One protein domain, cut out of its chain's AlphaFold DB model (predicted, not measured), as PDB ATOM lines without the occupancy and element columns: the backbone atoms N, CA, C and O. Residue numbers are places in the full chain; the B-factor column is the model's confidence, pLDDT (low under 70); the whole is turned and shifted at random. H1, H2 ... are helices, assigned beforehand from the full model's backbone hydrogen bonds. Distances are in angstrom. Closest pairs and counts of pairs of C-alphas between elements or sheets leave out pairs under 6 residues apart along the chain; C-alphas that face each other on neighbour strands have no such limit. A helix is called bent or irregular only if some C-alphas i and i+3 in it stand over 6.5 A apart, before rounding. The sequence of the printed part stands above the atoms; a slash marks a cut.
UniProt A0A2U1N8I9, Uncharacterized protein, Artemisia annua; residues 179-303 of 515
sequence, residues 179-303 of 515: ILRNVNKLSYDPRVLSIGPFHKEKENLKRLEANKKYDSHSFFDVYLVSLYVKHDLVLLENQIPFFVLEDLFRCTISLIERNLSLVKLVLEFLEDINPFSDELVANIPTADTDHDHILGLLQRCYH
ATOM      1  N   ILE A 179     113.336 106.475 138.132       89.62
ATOM      2  CA  ILE A 179     112.153 105.612 138.252       89.62
ATOM      3  C   ILE A 179     111.240 105.758 137.022       89.62
ATOM      4  O   ILE A 179     110.936 104.765 136.370       89.62
ATOM      5  N   LEU A 180     110.884 106.992 136.642       90.25
ATOM      6  CA  LEU A 180     110.077 107.264 135.446       90.25
ATOM      7  C   LEU A 180     110.871 106.992 134.162       90.25
ATOM      8  O   LEU A 180     110.368 106.375 133.222       90.25
ATOM      9  N   ARG A 181     112.144 107.413 134.137       91.69
ATOM     10  CA  ARG A 181     113.021 107.271 132.969       91.69
ATOM     11  C   ARG A 181     113.252 105.812 132.573       91.69
ATOM     12  O   ARG A 181     113.355 105.506 131.387       91.69
ATOM     13  N   ASN A 182     113.367 104.912 133.547       91.94
ATOM     14  CA  ASN A 182     113.681 103.506 133.300       91.94
ATOM     15  C   ASN A 182     112.524 102.725 132.676       91.94
ATOM     16  O   ASN A 182     112.787 101.693 132.060       91.94
ATOM     17  N   VAL A 183     111.287 103.218 132.777       92.12
ATOM     18  CA  VAL A 183     110.141 102.594 132.105       92.12
ATOM     19  C   VAL A 183     110.260 102.738 130.589       92.12
ATOM     20  O   VAL A 183     110.125 101.756 129.863       92.12
ATOM     21  N   ASN A 184     110.551 103.951 130.107       92.19
ATOM     22  CA  ASN A 184     110.794 104.212 128.694       92.19
ATOM     23  C   ASN A 184     111.796 105.360 128.511       92.19
ATOM     24  O   ASN A 184     111.451 106.538 128.567       92.19
ATOM     25  N   LYS A 185     113.061 105.012 128.257       91.06
ATOM     26  CA  LYS A 185     114.144 105.998 128.104       91.06
ATOM     27  C   LYS A 185     113.966 106.878 126.867       91.06
ATOM     28  O   LYS A 185     114.334 108.048 126.898       91.06
ATOM     29  N   LEU A 186     113.396 106.323 125.795       90.19
ATOM     30  CA  LEU A 186     113.213 107.032 124.526       90.19
ATOM     31  C   LEU A 186     112.172 108.151 124.631       90.19
ATOM     32  O   LEU A 186     112.224 109.096 123.850       90.19
ATOM     33  N   SER A 187     111.277 108.087 125.619       93.12
ATOM     34  CA  SER A 187     110.298 109.138 125.912       93.12
ATOM     35  C   SER A 187     110.905 110.421 126.477       93.12
ATOM     36  O   SER A 187     110.205 111.412 126.608       93.12
ATOM     37  N   TYR A 188     112.182 110.429 126.850       92.81
ATOM     38  CA  TYR A 188     112.839 111.607 127.432       92.81
ATOM     39  C   TYR A 188     114.071 112.035 126.632       92.81
ATOM     40  O   TYR A 188     114.780 112.958 127.019       92.81
ATOM     41  N   ASP A 189     114.349 111.343 125.528       90.81
ATOM     42  CA  ASP A 189     115.535 111.540 124.716       90.81
ATOM     43  C   ASP A 189     115.183 112.360 123.466       90.81
ATOM     44  O   ASP A 189     114.354 111.907 122.672       90.81
ATOM     45  N   PRO A 190     115.819 113.526 123.237       90.81
ATOM     46  CA  PRO A 190     115.592 114.281 122.014       90.81
ATOM     47  C   PRO A 190     116.068 113.494 120.796       90.81
ATOM     48  O   PRO A 190     117.046 112.734 120.862       90.81
ATOM     49  N   ARG A 191     115.377 113.690 119.672       85.31
ATOM     50  CA  ARG A 191     115.646 112.986 118.411       85.31
ATOM     51  C   ARG A 191     116.480 113.821 117.439       85.31
ATOM     52  O   ARG A 191     117.264 113.252 116.682       85.31
ATOM     53  N   VAL A 192     116.338 115.145 117.470       81.44
ATOM     54  CA  VAL A 192     116.906 116.103 116.505       81.44
ATOM     55  C   VAL A 192     117.647 117.259 117.178       81.44
ATOM     56  O   VAL A 192     118.708 117.672 116.698       81.44
ATOM     57  N   LEU A 193     117.097 117.817 118.257       81.06
ATOM     58  CA  LEU A 193     117.580 119.046 118.880       81.06
ATOM     59  C   LEU A 193     117.875 118.835 120.367       81.06
ATOM     60  O   LEU A 193     116.963 118.708 121.176       81.06
ATOM     61  N   SER A 194     119.161 118.855 120.725       84.69
ATOM     62  CA  SER A 194     119.621 118.874 122.116       84.69
ATOM     63  C   SER A 194     119.750 120.308 122.629       84.69
ATOM     64  O   SER A 194     120.434 121.131 122.025       84.69
ATOM     65  N   ILE A 195     119.186 120.577 123.798       77.31
ATOM     66  CA  ILE A 195     119.230 121.840 124.528       77.31
ATOM     67  C   ILE A 195     119.625 121.518 125.970       77.31
ATOM     68  O   ILE A 195     119.081 120.619 126.604       77.31
ATOM     69  N   GLY A 196     120.593 122.260 126.503       67.19
ATOM     70  CA  GLY A 196     121.051 122.068 127.876       67.19
ATOM     71  C   GLY A 196     122.038 120.901 128.061       67.19
ATOM     72  O   GLY A 196     122.558 120.336 127.095       67.19
ATOM     73  N   PRO A 197     122.394 120.586 129.319       68.44
ATOM     74  CA  PRO A 197     123.549 119.740 129.621       68.44
ATOM     75  C   PRO A 197     123.283 118.229 129.508       68.44
ATOM     76  O   PRO A 197     124.238 117.473 129.341       68.44
ATOM     77  N   PHE A 198     122.029 117.770 129.589       74.69
ATOM     78  CA  PHE A 198     121.706 116.348 129.789       74.69
ATOM     79  C   PHE A 198     121.897 115.458 128.553       74.69
ATOM     80  O   PHE A 198     122.099 114.250 128.687       74.69
ATOM     81  N   HIS A 199     121.860 116.026 127.346       78.69
ATOM     82  CA  HIS A 199     121.917 115.250 126.097       78.69
ATOM     83  C   HIS A 199     123.119 115.584 125.204       78.69
ATOM     84  O   HIS A 199     123.316 114.946 124.169       78.69
ATOM     85  N   LYS A 200     123.986 116.501 125.655       65.19
ATOM     86  CA  LYS A 200     125.142 117.034 124.914       65.19
ATOM     87  C   LYS A 200     126.101 115.965 124.378       65.19
ATOM     88  O   LYS A 200     126.768 116.166 123.365       65.19
ATOM     89  N   GLU A 201     126.229 114.835 125.067       67.50
ATOM     90  CA  GLU A 201     127.222 113.820 124.710       67.50
ATOM     91  C   GLU A 201     126.723 112.767 123.714       67.50
ATOM     92  O   GLU A 201     127.550 112.021 123.182       67.50
ATOM     93  N   LYS A 202     125.424 112.745 123.388       74.44
ATOM     94  CA  LYS A 202     124.819 111.695 122.561       74.44
ATOM     95  C   LYS A 202     125.253 111.766 121.097       74.44
ATOM     96  O   LYS A 202     125.185 112.805 120.443       74.44
ATOM     97  N   GLU A 203     125.698 110.630 120.572       65.62
ATOM     98  CA  GLU A 203     126.351 110.548 119.264       65.62
ATOM     99  C   GLU A 203     125.392 110.799 118.087       65.62
ATOM    100  O   GLU A 203     125.767 111.462 117.120       65.62
ATOM    101  N   ASN A 204     124.139 110.341 118.182       67.88
ATOM    102  CA  ASN A 204     123.104 110.584 117.171       67.88
ATOM    103  C   ASN A 204     122.802 112.085 117.003       67.88
ATOM    104  O   ASN A 204     122.650 112.556 115.878       67.88
ATOM    105  N   LEU A 205     122.805 112.844 118.102       72.38
ATOM    106  CA  LEU A 205     122.543 114.285 118.099       72.38
ATOM    107  C   LEU A 205     123.730 115.072 117.535       72.38
ATOM    108  O   LEU A 205     123.542 115.950 116.697       72.38
ATOM    109  N   LYS A 206     124.964 114.667 117.868       66.50
ATOM    110  CA  LYS A 206     126.193 115.235 117.278       66.50
ATOM    111  C   LYS A 206     126.252 115.069 115.754       66.50
ATOM    112  O   LYS A 206     126.724 115.963 115.053       66.50
ATOM    113  N   ARG A 207     125.776 113.934 115.222       58.00
ATOM    114  CA  ARG A 207     125.715 113.678 113.767       58.00
ATOM    115  C   ARG A 207     124.692 114.576 113.069       58.00
ATOM    116  O   ARG A 207     124.989 115.131 112.015       58.00
ATOM    117  N   LEU A 208     123.515 114.755 113.667       57.88
ATOM    118  CA  LEU A 208     122.477 115.652 113.148       57.88
ATOM    119  C   LEU A 208     122.914 117.122 113.190       57.88
ATOM    120  O   LEU A 208     122.683 117.853 112.231       57.88
ATOM    121  N   GLU A 209     123.626 117.544 114.236       57.28
ATOM    122  CA  GLU A 209     124.251 118.871 114.306       57.28
ATOM    123  C   GLU A 209     125.309 119.095 113.214       57.28
ATOM    124  O   GLU A 209     125.389 120.188 112.656       57.28
ATOM    125  N   ALA A 210     126.083 118.068 112.853       55.56
ATOM    126  CA  ALA A 210     127.063 118.154 111.769       55.56
ATOM    127  C   ALA A 210     126.414 118.295 110.376       55.56
ATOM    128  O   ALA A 210     126.964 118.982 109.512       55.56
ATOM    129  N   ASN A 211     125.234 117.699 110.168       50.09
ATOM    130  CA  ASN A 211     124.500 117.742 108.896       50.09
ATOM    131  C   ASN A 211     123.756 119.068 108.653       50.09
ATOM    132  O   ASN A 211     123.536 119.431 107.500       50.09
ATOM    133  N   LYS A 212     123.449 119.845 109.705       51.12
ATOM    134  CA  LYS A 212     122.856 121.200 109.597       51.12
ATOM    135  C   LYS A 212     123.735 122.195 108.817       51.12
ATOM    136  O   LYS A 212     123.265 123.254 108.418       51.12
ATOM    137  N   LYS A 213     125.014 121.864 108.597       46.31
ATOM    138  CA  LYS A 213     126.044 122.749 108.034       46.31
ATOM    139  C   LYS A 213     125.964 122.955 106.512       46.31
ATOM    140  O   LYS A 213     126.648 123.841 106.007       46.31
ATOM    141  N   TYR A 214     125.177 122.150 105.794       42.19
ATOM    142  CA  TYR A 214     125.160 122.149 104.325       42.19
ATOM    143  C   TYR A 214     123.892 122.739 103.692       42.19
ATOM    144  O   TYR A 214     123.965 123.134 102.534       42.19
ATOM    145  N   ASP A 215     122.775 122.858 104.423       44.44
ATOM    146  CA  ASP A 215     121.533 123.415 103.867       44.44
ATOM    147  C   ASP A 215     120.543 123.867 104.968       44.44
ATOM    148  O   ASP A 215     119.602 123.165 105.334       44.44
ATOM    149  N   SER A 216     120.792 125.036 105.573       46.78
ATOM    150  CA  SER A 216     119.984 125.561 106.690       46.78
ATOM    151  C   SER A 216     118.542 125.896 106.301       46.78
ATOM    152  O   SER A 216     117.678 125.882 107.175       46.78
ATOM    153  N   HIS A 217     118.285 126.235 105.035       45.69
ATOM    154  CA  HIS A 217     116.934 126.541 104.570       45.69
ATOM    155  C   HIS A 217     116.164 125.245 104.284       45.69
ATOM    156  O   HIS A 217     115.060 125.096 104.783       45.69
ATOM    157  N   SER A 218     116.780 124.239 103.648       50.91
ATOM    158  CA  SER A 218     116.095 122.967 103.368       50.91
ATOM    159  C   SER A 218     115.883 122.067 104.598       50.91
ATOM    160  O   SER A 218     114.931 121.289 104.620       50.91
ATOM    161  N   PHE A 219     116.732 122.142 105.633       53.09
ATOM    162  CA  PHE A 219     116.692 121.189 106.756       53.09
ATOM    163  C   PHE A 219     115.422 121.282 107.620       53.09
ATOM    164  O   PHE A 219     114.893 120.252 108.036       53.09
ATOM    165  N   PHE A 220     114.926 122.496 107.887       53.94
ATOM    166  CA  PHE A 220     113.700 122.709 108.672       53.94
ATOM    167  C   PHE A 220     112.424 122.672 107.819       53.94
ATOM    168  O   PHE A 220     111.347 122.440 108.364       53.94
ATOM    169  N   ASP A 221     112.552 122.810 106.496       53.69
ATOM    170  CA  ASP A 221     111.448 122.655 105.540       53.69
ATOM    171  C   ASP A 221     111.005 121.186 105.393       53.69
ATOM    172  O   ASP A 221     109.922 120.890 104.883       53.69
ATOM    173  N   VAL A 222     111.811 120.233 105.880       66.88
ATOM    174  CA  VAL A 222     111.399 118.832 105.986       66.88
ATOM    175  C   VAL A 222     110.392 118.692 107.126       66.88
ATOM    176  O   VAL A 222     110.758 118.707 108.302       66.88
ATOM    177  N   TYR A 223     109.122 118.472 106.774       70.50
ATOM    178  CA  TYR A 223     108.009 118.322 107.723       70.50
ATOM    179  C   TYR A 223     108.320 117.363 108.887       70.50
ATOM    180  O   TYR A 223     108.086 117.690 110.048       70.50
ATOM    181  N   LEU A 224     108.942 116.214 108.593       68.88
ATOM    182  CA  LEU A 224     109.346 115.230 109.601       68.88
ATOM    183  C   LEU A 224     110.347 115.800 110.623       68.88
ATOM    184  O   LEU A 224     110.243 115.531 111.816       68.88
ATOM    185  N   VAL A 225     111.320 116.590 110.163       77.94
ATOM    186  CA  VAL A 225     112.324 117.224 111.029       77.94
ATOM    187  C   VAL A 225     111.663 118.297 111.889       77.94
ATOM    188  O   VAL A 225     111.915 118.343 113.090       77.94
ATOM    189  N   SER A 226     110.777 119.107 111.304       80.75
ATOM    190  CA  SER A 226     110.005 120.127 112.023       80.75
ATOM    191  C   SER A 226     109.160 119.523 113.153       80.75
ATOM    192  O   SER A 226     109.228 119.992 114.291       80.75
ATOM    193  N   LEU A 227     108.449 118.420 112.888       84.25
ATOM    194  CA  LEU A 227     107.648 117.711 113.892       84.25
ATOM    195  C   LEU A 227     108.505 117.217 115.067       84.25
ATOM    196  O   LEU A 227     108.144 117.407 116.229       84.25
ATOM    197  N   TYR A 228     109.681 116.649 114.789       86.44
ATOM    198  CA  TYR A 228     110.584 116.206 115.852       86.44
ATOM    199  C   TYR A 228     111.266 117.347 116.605       86.44
ATOM    200  O   TYR A 228     111.524 117.206 117.795       86.44
ATOM    201  N   VAL A 229     111.511 118.491 115.963       87.31
ATOM    202  CA  VAL A 229     111.983 119.696 116.661       87.31
ATOM    203  C   VAL A 229     110.922 120.196 117.644       87.31
ATOM    204  O   VAL A 229     111.254 120.471 118.794       87.31
ATOM    205  N   LYS A 230     109.648 120.257 117.230       90.00
ATOM    206  CA  LYS A 230     108.517 120.617 118.110       90.00
ATOM    207  C   LYS A 230     108.420 119.675 119.306       90.00
ATOM    208  O   LYS A 230     108.337 120.130 120.442       90.00
ATOM    209  N   HIS A 231     108.492 118.371 119.048       93.12
ATOM    210  CA  HIS A 231     108.504 117.349 120.088       93.12
ATOM    211  C   HIS A 231     109.684 117.515 121.060       93.12
ATOM    212  O   HIS A 231     109.501 117.488 122.273       93.12
ATOM    213  N   ASP A 232     110.898 117.719 120.547       92.31
ATOM    214  CA  ASP A 232     112.087 117.865 121.386       92.31
ATOM    215  C   ASP A 232     111.997 119.100 122.296       92.31
ATOM    216  O   ASP A 232     112.483 119.069 123.426       92.31
ATOM    217  N   LEU A 233     111.334 120.170 121.847       91.62
ATOM    218  CA  LEU A 233     111.103 121.388 122.633       91.62
ATOM    219  C   LEU A 233     110.115 121.206 123.792       91.62
ATOM    220  O   LEU A 233     110.055 122.070 124.667       91.62
ATOM    221  N   VAL A 234     109.363 120.102 123.836       93.38
ATOM    222  CA  VAL A 234     108.451 119.769 124.945       93.38
ATOM    223  C   VAL A 234     108.985 118.640 125.836       93.38
ATOM    224  O   VAL A 234     108.277 118.152 126.711       93.38
ATOM    225  N   LEU A 235     110.250 118.237 125.674       94.25
ATOM    226  CA  LEU A 235     110.891 117.282 126.582       94.25
ATOM    227  C   LEU A 235     111.395 117.979 127.845       94.25
ATOM    228  O   LEU A 235     112.111 118.977 127.766       94.25
ATOM    229  N   LEU A 236     111.087 117.425 129.016       91.56
ATOM    230  CA  LEU A 236     111.366 118.034 130.320       91.56
ATOM    231  C   LEU A 236     112.863 118.301 130.561       91.56
ATOM    232  O   LEU A 236     113.223 119.322 131.140       91.56
ATOM    233  N   GLU A 237     113.737 117.420 130.066       89.62
ATOM    234  CA  GLU A 237     115.201 117.561 130.156       89.62
ATOM    235  C   GLU A 237     115.812 118.439 129.049       89.62
ATOM    236  O   GLU A 237     117.025 118.652 129.025       89.62
ATOM    237  N   ASN A 238     114.986 118.965 128.142       90.06
ATOM    238  CA  ASN A 238     115.400 119.684 126.938       90.06
ATOM    239  C   ASN A 238     114.757 121.081 126.853       90.06
ATOM    240  O   ASN A 238     114.332 121.528 125.789       90.06
ATOM    241  N   GLN A 239     114.627 121.757 127.995       87.44
ATOM    242  CA  GLN A 239     113.892 123.016 128.102       87.44
ATOM    243  C   GLN A 239     114.789 124.256 128.013       87.44
ATOM    244  O   GLN A 239     115.932 124.273 128.477       87.44
ATOM    245  N   ILE A 240     114.216 125.326 127.457       83.56
ATOM    246  CA  ILE A 240     114.732 126.693 127.557       83.56
ATOM    247  C   ILE A 240     113.856 127.426 128.576       83.56
ATOM    248  O   ILE A 240     112.631 127.405 128.421       83.56
ATOM    249  N   PRO A 241     114.442 128.087 129.590       84.69
ATOM    250  CA  PRO A 241     113.664 128.896 130.517       84.69
ATOM    251  C   PRO A 241     112.862 129.965 129.770       84.69
ATOM    252  O   PRO A 241     113.410 130.654 128.907       84.69
ATOM    253  N   PHE A 242     111.579 130.120 130.096       85.50
ATOM    254  CA  PHE A 242     110.674 130.925 129.272       85.50
ATOM    255  C   PHE A 242     111.080 132.400 129.210       85.50
ATOM    256  O   PHE A 242     110.993 133.006 128.148       85.50
ATOM    257  N   PHE A 243     111.626 132.957 130.297       79.38
ATOM    258  CA  PHE A 243     112.123 134.339 130.306       79.38
ATOM    259  C   PHE A 243     113.208 134.581 129.236       79.38
ATOM    260  O   PHE A 243     113.265 135.661 128.662       79.38
ATOM    261  N   VAL A 244     114.043 133.576 128.916       77.69
ATOM    262  CA  VAL A 244     115.045 133.689 127.837       77.69
ATOM    263  C   VAL A 244     114.341 133.826 126.493       77.69
ATOM    264  O   VAL A 244     114.762 134.615 125.654       77.69
ATOM    265  N   LEU A 245     113.268 133.060 126.284       82.94
ATOM    266  CA  LEU A 245     112.465 133.136 125.068       82.94
ATOM    267  C   LEU A 245     111.737 134.475 124.975       82.94
ATOM    268  O   LEU A 245     111.688 135.044 123.890       82.94
ATOM    269  N   GLU A 246     111.218 135.002 126.086       81.06
ATOM    270  CA  GLU A 246     110.608 136.336 126.131       81.06
ATOM    271  C   GLU A 246     111.594 137.426 125.755       81.06
ATOM    272  O   GLU A 246     111.280 138.285 124.935       81.06
ATOM    273  N   ASP A 247     112.785 137.383 126.337       73.62
ATOM    274  CA  ASP A 247     113.831 138.348 126.057       73.62
ATOM    275  C   ASP A 247     114.276 138.265 124.585       73.62
ATOM    276  O   ASP A 247     114.331 139.284 123.896       73.62
ATOM    277  N   LEU A 248     114.491 137.053 124.054       72.25
ATOM    278  CA  LEU A 248     114.787 136.850 122.632       72.25
ATOM    279  C   LEU A 248     113.658 137.371 121.736       72.25
ATOM    280  O   LEU A 248     113.926 138.064 120.756       72.25
ATOM    281  N   PHE A 249     112.403 137.067 122.067       76.19
ATOM    282  CA  PHE A 249     111.227 137.516 121.325       76.19
ATOM    283  C   PHE A 249     111.121 139.044 121.301       76.19
ATOM    284  O   PHE A 249     110.902 139.622 120.234       76.19
ATOM    285  N   ARG A 250     111.351 139.693 122.452       70.94
ATOM    286  CA  ARG A 250     111.367 141.156 122.602       70.94
ATOM    287  C   ARG A 250     112.454 141.819 121.754       70.94
ATOM    288  O   ARG A 250     112.234 142.877 121.173       70.94
ATOM    289  N   CYS A 251     113.625 141.192 121.675       62.88
ATOM    290  CA  CYS A 251     114.761 141.698 120.903       62.88
ATOM    291  C   CYS A 251     114.692 141.364 119.402       62.88
ATOM    292  O   CYS A 251     115.538 141.835 118.645       62.88
ATOM    293  N   THR A 252     113.729 140.548 118.956       66.69
ATOM    294  CA  THR A 252     113.649 140.071 117.565       66.69
ATOM    295  C   THR A 252     112.261 140.276 116.960       66.69
ATOM    296  O   THR A 252     112.011 141.283 116.301       66.69
ATOM    297  N   ILE A 253     111.347 139.331 117.175       66.94
ATOM    298  CA  ILE A 253     110.060 139.242 116.484       66.94
ATOM    299  C   ILE A 253     109.127 140.390 116.862       66.94
ATOM    300  O   ILE A 253     108.476 140.941 115.978       66.94
ATOM    301  N   SER A 254     109.100 140.829 118.125       68.94
ATOM    302  CA  SER A 254     108.195 141.918 118.532       68.94
ATOM    303  C   SER A 254     108.543 143.269 117.902       68.94
ATOM    304  O   SER A 254     107.703 144.169 117.874       68.94
ATOM    305  N   LEU A 255     109.776 143.433 117.406       58.12
ATOM    306  CA  LEU A 255     110.197 144.631 116.673       58.12
ATOM    307  C   LEU A 255     109.556 144.694 115.279       58.12
ATOM    308  O   LEU A 255     109.324 145.785 114.757       58.12
ATOM    309  N   ILE A 256     109.248 143.532 114.700       62.22
ATOM    310  CA  ILE A 256     108.651 143.376 113.369       62.22
ATOM    311  C   ILE A 256     107.123 143.250 113.487       62.22
ATOM    312  O   ILE A 256     106.383 143.926 112.772       62.22
ATOM    313  N   GLU A 257     106.639 142.442 114.431       70.31
ATOM    314  CA  GLU A 257     105.222 142.142 114.641       70.31
ATOM    315  C   GLU A 257     104.742 142.596 116.028       70.31
ATOM    316  O   GLU A 257     104.666 141.825 116.982       70.31
ATOM    317  N   ARG A 258     104.364 143.875 116.135       69.06
ATOM    318  CA  ARG A 258     104.019 144.529 117.416       69.06
ATOM    319  C   ARG A 258     102.804 143.946 118.153       69.06
ATOM    320  O   ARG A 258     102.664 144.175 119.348       69.06
ATOM    321  N   ASN A 259     101.925 143.227 117.452       75.88
ATOM    322  CA  ASN A 259     100.690 142.664 118.018       75.88
ATOM    323  C   ASN A 259     100.793 141.163 118.328       75.88
ATOM    324  O   ASN A 259      99.826 140.578 118.819       75.88
ATOM    325  N   LEU A 260     101.923 140.525 118.012       78.75
ATOM    326  CA  LEU A 260     102.124 139.107 118.275       78.75
ATOM    327  C   LEU A 260     102.613 138.916 119.716       78.75
ATOM    328  O   LEU A 260     103.497 139.634 120.180       78.75
ATOM    329  N   SER A 261     102.054 137.938 120.431       86.12
ATOM    330  CA  SER A 261     102.567 137.523 121.739       86.12
ATOM    331  C   SER A 261     103.426 136.270 121.596       86.12
ATOM    332  O   SER A 261     103.121 135.394 120.784       86.12
ATOM    333  N   LEU A 262     104.476 136.152 122.418       85.69
ATOM    334  CA  LEU A 262     105.314 134.950 122.438       85.69
ATOM    335  C   LEU A 262     104.483 133.696 122.727       85.69
ATOM    336  O   LEU A 262     104.663 132.681 122.066       85.69
ATOM    337  N   VAL A 263     103.552 133.772 123.683       89.12
ATOM    338  CA  VAL A 263     102.657 132.656 124.021       89.12
ATOM    339  C   VAL A 263     101.884 132.195 122.791       89.12
ATOM    340  O   VAL A 263     101.898 131.009 122.479       89.12
ATOM    341  N   LYS A 264     101.263 133.123 122.052       88.00
ATOM    342  CA  LYS A 264     100.514 132.782 120.841       88.00
ATOM    343  C   LYS A 264     101.419 132.135 119.792       88.00
ATOM    344  O   LYS A 264     101.061 131.084 119.275       88.00
ATOM    345  N   LEU A 265     102.601 132.704 119.551       87.12
ATOM    346  CA  LEU A 265     103.578 132.152 118.609       87.12
ATOM    347  C   LEU A 265     104.008 130.724 118.986       87.12
ATOM    348  O   LEU A 265     104.075 129.850 118.127       87.12
ATOM    349  N   VAL A 266     104.289 130.476 120.269       90.44
ATOM    350  CA  VAL A 266     104.684 129.147 120.760       90.44
ATOM    351  C   VAL A 266     103.538 128.149 120.611       90.44
ATOM    352  O   VAL A 266     103.772 127.039 120.145       90.44
ATOM    353  N   LEU A 267     102.305 128.518 120.968       91.69
ATOM    354  CA  LEU A 267     101.159 127.611 120.861       91.69
ATOM    355  C   LEU A 267     100.813 127.285 119.405       91.69
ATOM    356  O   LEU A 267     100.631 126.116 119.087       91.69
ATOM    357  N   GLU A 268     100.818 128.278 118.510       89.69
ATOM    358  CA  GLU A 268     100.643 128.051 117.068       89.69
ATOM    359  C   GLU A 268     101.739 127.136 116.506       89.69
ATOM    360  O   GLU A 268     101.470 126.244 115.702       89.69
ATOM    361  N   PHE A 269     102.981 127.305 116.966       88.56
ATOM    362  CA  PHE A 269     104.084 126.444 116.557       88.56
ATOM    363  C   PHE A 269     103.916 124.991 117.039       88.56
ATOM    364  O   PHE A 269     104.263 124.065 116.301       88.56
ATOM    365  N   LEU A 270     103.375 124.774 118.243       92.44
ATOM    366  CA  LEU A 270     103.183 123.448 118.842       92.44
ATOM    367  C   LEU A 270     101.870 122.754 118.446       92.44
ATOM    368  O   LEU A 270     101.701 121.584 118.780       92.44
ATOM    369  N   GLU A 271     100.968 123.418 117.725       91.50
ATOM    370  CA  GLU A 271      99.652 122.858 117.378       91.50
ATOM    371  C   GLU A 271      99.756 121.516 116.628       91.50
ATOM    372  O   GLU A 271      99.011 120.589 116.917       91.50
ATOM    373  N   ASP A 272     100.750 121.347 115.750       87.88
ATOM    374  CA  ASP A 272     100.955 120.090 115.001       87.88
ATOM    375  C   ASP A 272     101.274 118.870 115.884       87.88
ATOM    376  O   ASP A 272     101.122 117.732 115.438       87.88
ATOM    377  N   ILE A 273     101.773 119.092 117.106       91.38
ATOM    378  CA  ILE A 273     102.065 118.018 118.065       91.38
ATOM    379  C   ILE A 273     101.002 117.904 119.165       91.38
ATOM    380  O   ILE A 273     101.163 117.103 120.086       91.38
ATOM    381  N   ASN A 274      99.940 118.713 119.106       93.25
ATOM    382  CA  ASN A 274      98.792 118.587 119.990       93.25
ATOM    383  C   ASN A 274      98.026 117.308 119.611       93.25
ATOM    384  O   ASN A 274      97.489 117.222 118.506       93.25
ATOM    385  N   PRO A 275      97.931 116.299 120.496       93.50
ATOM    386  CA  PRO A 275      97.263 115.052 120.141       93.50
ATOM    387  C   PRO A 275      95.728 115.168 120.191       93.50
ATOM    388  O   PRO A 275      95.031 114.187 119.939       93.50
ATOM    389  N   PHE A 276      95.177 116.336 120.533       93.12
ATOM    390  CA  PHE A 276      93.740 116.560 120.682       93.12
ATOM    391  C   PHE A 276      93.154 117.371 119.527       93.12
ATOM    392  O   PHE A 276      93.830 118.194 118.924       93.12
ATOM    393  N   SER A 277      91.862 117.175 119.238       87.81
ATOM    394  CA  SER A 277      91.177 117.935 118.178       87.81
ATOM    395  C   SER A 277      90.896 119.401 118.521       87.81
ATOM    396  O   SER A 277      90.535 120.170 117.633       87.81
ATOM    397  N   ASP A 278      90.946 119.756 119.805       86.81
ATOM    398  CA  ASP A 278      90.692 121.117 120.272       86.81
ATOM    399  C   ASP A 278      91.984 121.943 120.209       86.81
ATOM    400  O   ASP A 278      93.015 121.508 120.723       86.81
ATOM    401  N   GLU A 279      91.902 123.141 119.626       86.25
ATOM    402  CA  GLU A 279      93.046 124.041 119.417       86.25
ATOM    403  C   GLU A 279      93.662 124.532 120.741       86.25
ATOM    404  O   GLU A 279      92.945 124.967 121.658       86.25
ATOM    405  N   LEU A 280      94.998 124.560 120.825       85.31
ATOM    406  CA  LEU A 280      95.720 125.089 121.992       85.31
ATOM    407  C   LEU A 280      95.467 126.589 122.170       85.31
ATOM    408  O   LEU A 280      95.263 127.071 123.286       85.31
ATOM    409  N   VAL A 281      95.438 127.329 121.059       80.94
ATOM    410  CA  VAL A 281      95.262 128.792 121.026       80.94
ATOM    411  C   VAL A 281      93.891 129.219 121.568       80.94
ATOM    412  O   VAL A 281      93.746 130.312 122.117       80.94
ATOM    413  N   ALA A 282      92.879 128.349 121.493       76.19
ATOM    414  CA  ALA A 282      91.569 128.605 122.092       76.19
ATOM    415  C   ALA A 282      91.588 128.554 123.634       76.19
ATOM    416  O   ALA A 282      90.649 129.030 124.274       76.19
ATOM    417  N   ASN A 283      92.655 128.005 124.228       71.50
ATOM    418  CA  ASN A 283      92.837 127.808 125.665       71.50
ATOM    419  C   ASN A 283      94.060 128.573 126.202       71.50
ATOM    420  O   ASN A 283      94.755 128.095 127.100       71.50
ATOM    421  N   ILE A 284      94.343 129.762 125.652       74.19
ATOM    422  CA  ILE A 284      95.403 130.632 126.180       74.19
ATOM    423  C   ILE A 284      95.090 130.965 127.652       74.19
ATOM    424  O   ILE A 284      94.013 131.502 127.934       74.19
ATOM    425  N   PRO A 285      96.012 130.688 128.593       67.38
ATOM    426  CA  PRO A 285      95.845 131.073 129.989       67.38
ATOM    427  C   PRO A 285      95.627 132.588 130.113       67.38
ATOM    428  O   PRO A 285      96.390 133.385 129.574       67.38
ATOM    429  N   THR A 286      94.579 133.000 130.827       57.25
ATOM    430  CA  THR A 286      94.105 134.397 130.905       57.25
ATOM    431  C   THR A 286      94.973 135.327 131.762       57.25
ATOM    432  O   THR A 286      94.617 136.492 131.938       57.25
ATOM    433  N   ALA A 287      96.103 134.856 132.294       49.28
ATOM    434  CA  ALA A 287      96.932 135.611 133.225       49.28
ATOM    435  C   ALA A 287      98.413 135.611 132.829       49.28
ATOM    436  O   ALA A 287      98.957 134.582 132.425       49.28
ATOM    437  N   ASP A 288      99.032 136.775 133.047       51.34
ATOM    438  CA  ASP A 288     100.464 137.103 133.076       51.34
ATOM    439  C   ASP A 288     101.183 136.244 134.139       51.34
ATOM    440  O   ASP A 288     101.575 136.694 135.216       51.34
ATOM    441  N   THR A 289     101.186 134.935 133.905       54.09
ATOM    442  CA  THR A 289     101.664 133.918 134.834       54.09
ATOM    443  C   THR A 289     103.074 133.546 134.452       54.09
ATOM    444  O   THR A 289     103.334 133.173 133.316       54.09
ATOM    445  N   ASP A 290     103.972 133.610 135.431       64.31
ATOM    446  CA  ASP A 290     105.364 133.201 135.284       64.31
ATOM    447  C   ASP A 290     105.410 131.766 134.718       64.31
ATOM    448  O   ASP A 290     104.878 130.801 135.298       64.31
ATOM    449  N   HIS A 291     105.927 131.642 133.500       73.25
ATOM    450  CA  HIS A 291     106.095 130.371 132.817       73.25
ATOM    451  C   HIS A 291     107.523 129.889 133.062       73.25
ATOM    452  O   HIS A 291     108.475 130.583 132.727       73.25
ATOM    453  N   ASP A 292     107.690 128.684 133.612       77.81
ATOM    454  CA  ASP A 292     109.037 128.150 133.839       77.81
ATOM    455  C   ASP A 292     109.757 127.919 132.495       77.81
ATOM    456  O   ASP A 292     110.899 128.335 132.295       77.81
ATOM    457  N   HIS A 293     109.061 127.278 131.551       87.81
ATOM    458  CA  HIS A 293     109.531 126.916 130.210       87.81
ATOM    459  C   HIS A 293     108.348 126.493 129.313       87.81
ATOM    460  O   HIS A 293     107.198 126.459 129.758       87.81
ATOM    461  N   ILE A 294     108.621 126.133 128.051       91.44
ATOM    462  CA  ILE A 294     107.616 125.762 127.030       91.44
ATOM    463  C   ILE A 294     106.676 124.651 127.516       91.44
ATOM    464  O   ILE A 294     105.458 124.790 127.431       91.44
ATOM    465  N   LEU A 295     107.220 123.563 128.068       91.44
ATOM    466  CA  LEU A 295     106.406 122.459 128.586       91.44
ATOM    467  C   LEU A 295     105.470 122.896 129.734       91.44
ATOM    468  O   LEU A 295     104.345 122.409 129.828       91.44
ATOM    469  N   GLY A 296     105.891 123.852 130.568       88.69
ATOM    470  CA  GLY A 296     105.053 124.418 131.627       88.69
ATOM    471  C   GLY A 296     103.938 125.327 131.100       88.69
ATOM    472  O   GLY A 296     102.852 125.354 131.677       88.69
ATOM    473  N   LEU A 297     104.169 126.039 129.991       89.31
ATOM    474  CA  LEU A 297     103.109 126.744 129.261       89.31
ATOM    475  C   LEU A 297     102.098 125.742 128.685       89.31
ATOM    476  O   LEU A 297     100.896 125.889 128.895       89.31
ATOM    477  N   LEU A 298     102.589 124.694 128.020       90.81
ATOM    478  CA  LEU A 298     101.754 123.667 127.401       90.81
ATOM    479  C   LEU A 298     100.873 122.937 128.426       90.81
ATOM    480  O   LEU A 298      99.687 122.735 128.182       90.81
ATOM    481  N   GLN A 299     101.418 122.599 129.600       89.75
ATOM    482  CA  GLN A 299     100.653 121.971 130.684       89.75
ATOM    483  C   GLN A 299      99.432 122.808 131.097       89.75
ATOM    484  O   GLN A 299      98.362 122.253 131.353       89.75
ATOM    485  N   ARG A 300      99.559 124.140 131.107       86.62
ATOM    486  CA  ARG A 300      98.471 125.051 131.487       86.62
ATOM    487  C   ARG A 300      97.345 125.106 130.457       86.62
ATOM    488  O   ARG A 300      96.199 125.275 130.858       86.62
ATOM    489  N   CYS A 301      97.630 124.902 129.170       87.75
ATOM    490  CA  CYS A 301      96.598 124.842 128.124       87.75
ATOM    491  C   CYS A 301      95.611 123.681 128.325       87.75
ATOM    492  O   CYS A 301      94.466 123.749 127.882       87.75
ATOM    493  N   TYR A 302      96.031 122.626 129.027       87.94
ATOM    494  CA  TYR A 302      95.190 121.474 129.355       87.94
ATOM    495  C   TYR A 302      94.445 121.613 130.691       87.94
ATOM    496  O   TYR A 302      93.674 120.728 131.069       87.94
ATOM    497  N   HIS A 303      94.645 122.719 131.411       80.56
ATOM    498  CA  HIS A 303      93.981 122.988 132.679       80.56
ATOM    499  C   HIS A 303      92.559 123.549 132.464       80.56
ATOM    500  O   HIS A 303      92.331 124.302 131.515       80.56
TER     501      HIS A 303
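AT A GLANCE: This is residues 179 to 303 of the 515 residues of an uncharacterized protein of Artemisia annua (UniProt A0A2U1N8I9). Two groups of mostly short helices, H1 to H5 and H6 to H9, meet where H5 crosses H8 near its last residues. In the first group H1 and H2 make a tail, H3 stands away from the other helices, and residues 213 to 218 stick out; in the second, H6 and H9 lie near different parts of H8. The printed part has 125 residues with nine named helices, H1 to H9 in chain order, and no named strand: all helix. It is compact, with a radius of gyration of the C-alphas of 15.6 A and spans of 41 by 39 by 28 A.

HOW THE PARTS SIT: H1, residues 179 to 183, and H2, residues 185 to 188, are close but not clearly touching; their closest C-alphas, Arg 181 and Tyr 188, are 7.0 A apart. H3, residues 203 to 211, touches no helix. H4, residues 216 to 221, is about perpendicular to H5, residues 223 to 232, at 90 degrees. H5 touches H8, residues 262 to 273, with a steep tilt of 63 degrees, opposite ways; the closest C-alphas, Lys 230 and Leu 270, are 6.1 A apart. H6, residues 242 to 251, meets H7, residues 253 to 256, only through their link. H6 only just touches H8, with 3 pairs of C-alphas within 8 A, closest Phe 249 and Leu 262 at 6.5 A. H9, residues 294 to 301, only just touches H8, with 3 such pairs, closest Leu 267 and Leu 298 at 7.7 A. Every O i to N i+4 pair is within hydrogen-bond range in H3, H5 and H6, against 0 of 1 in H1, 0 of 2 in H4, 6 of 8 in H8 and 3 of 4 in H9; O i to N i+3 gives 1 of 2 in H1 and 1 of 3 in H4, and H2 and H7 are too short for an i+4 pair.

IN THESE COORDINATES: H1 begins at C-alpha 179 (112.153, 105.612, 138.252). H5 is 14.3 A long, H6 14.2 A and H8 17.8 A; H8 is irregular, with C-alphas 269 and 272 7.3 A apart. H9 ends at C-alpha 301 (96.598, 124.842, 128.124).

THE WHOLE: The farthest C-alphas, Ile 179 and Ile 256, are 45.4 A apart. The printed part has no cut; the links H2 to H3 and H8 to H9 are long. The mean pLDDT of the printed part is 77.4, with 37 residues under 70, among them 206 to 222.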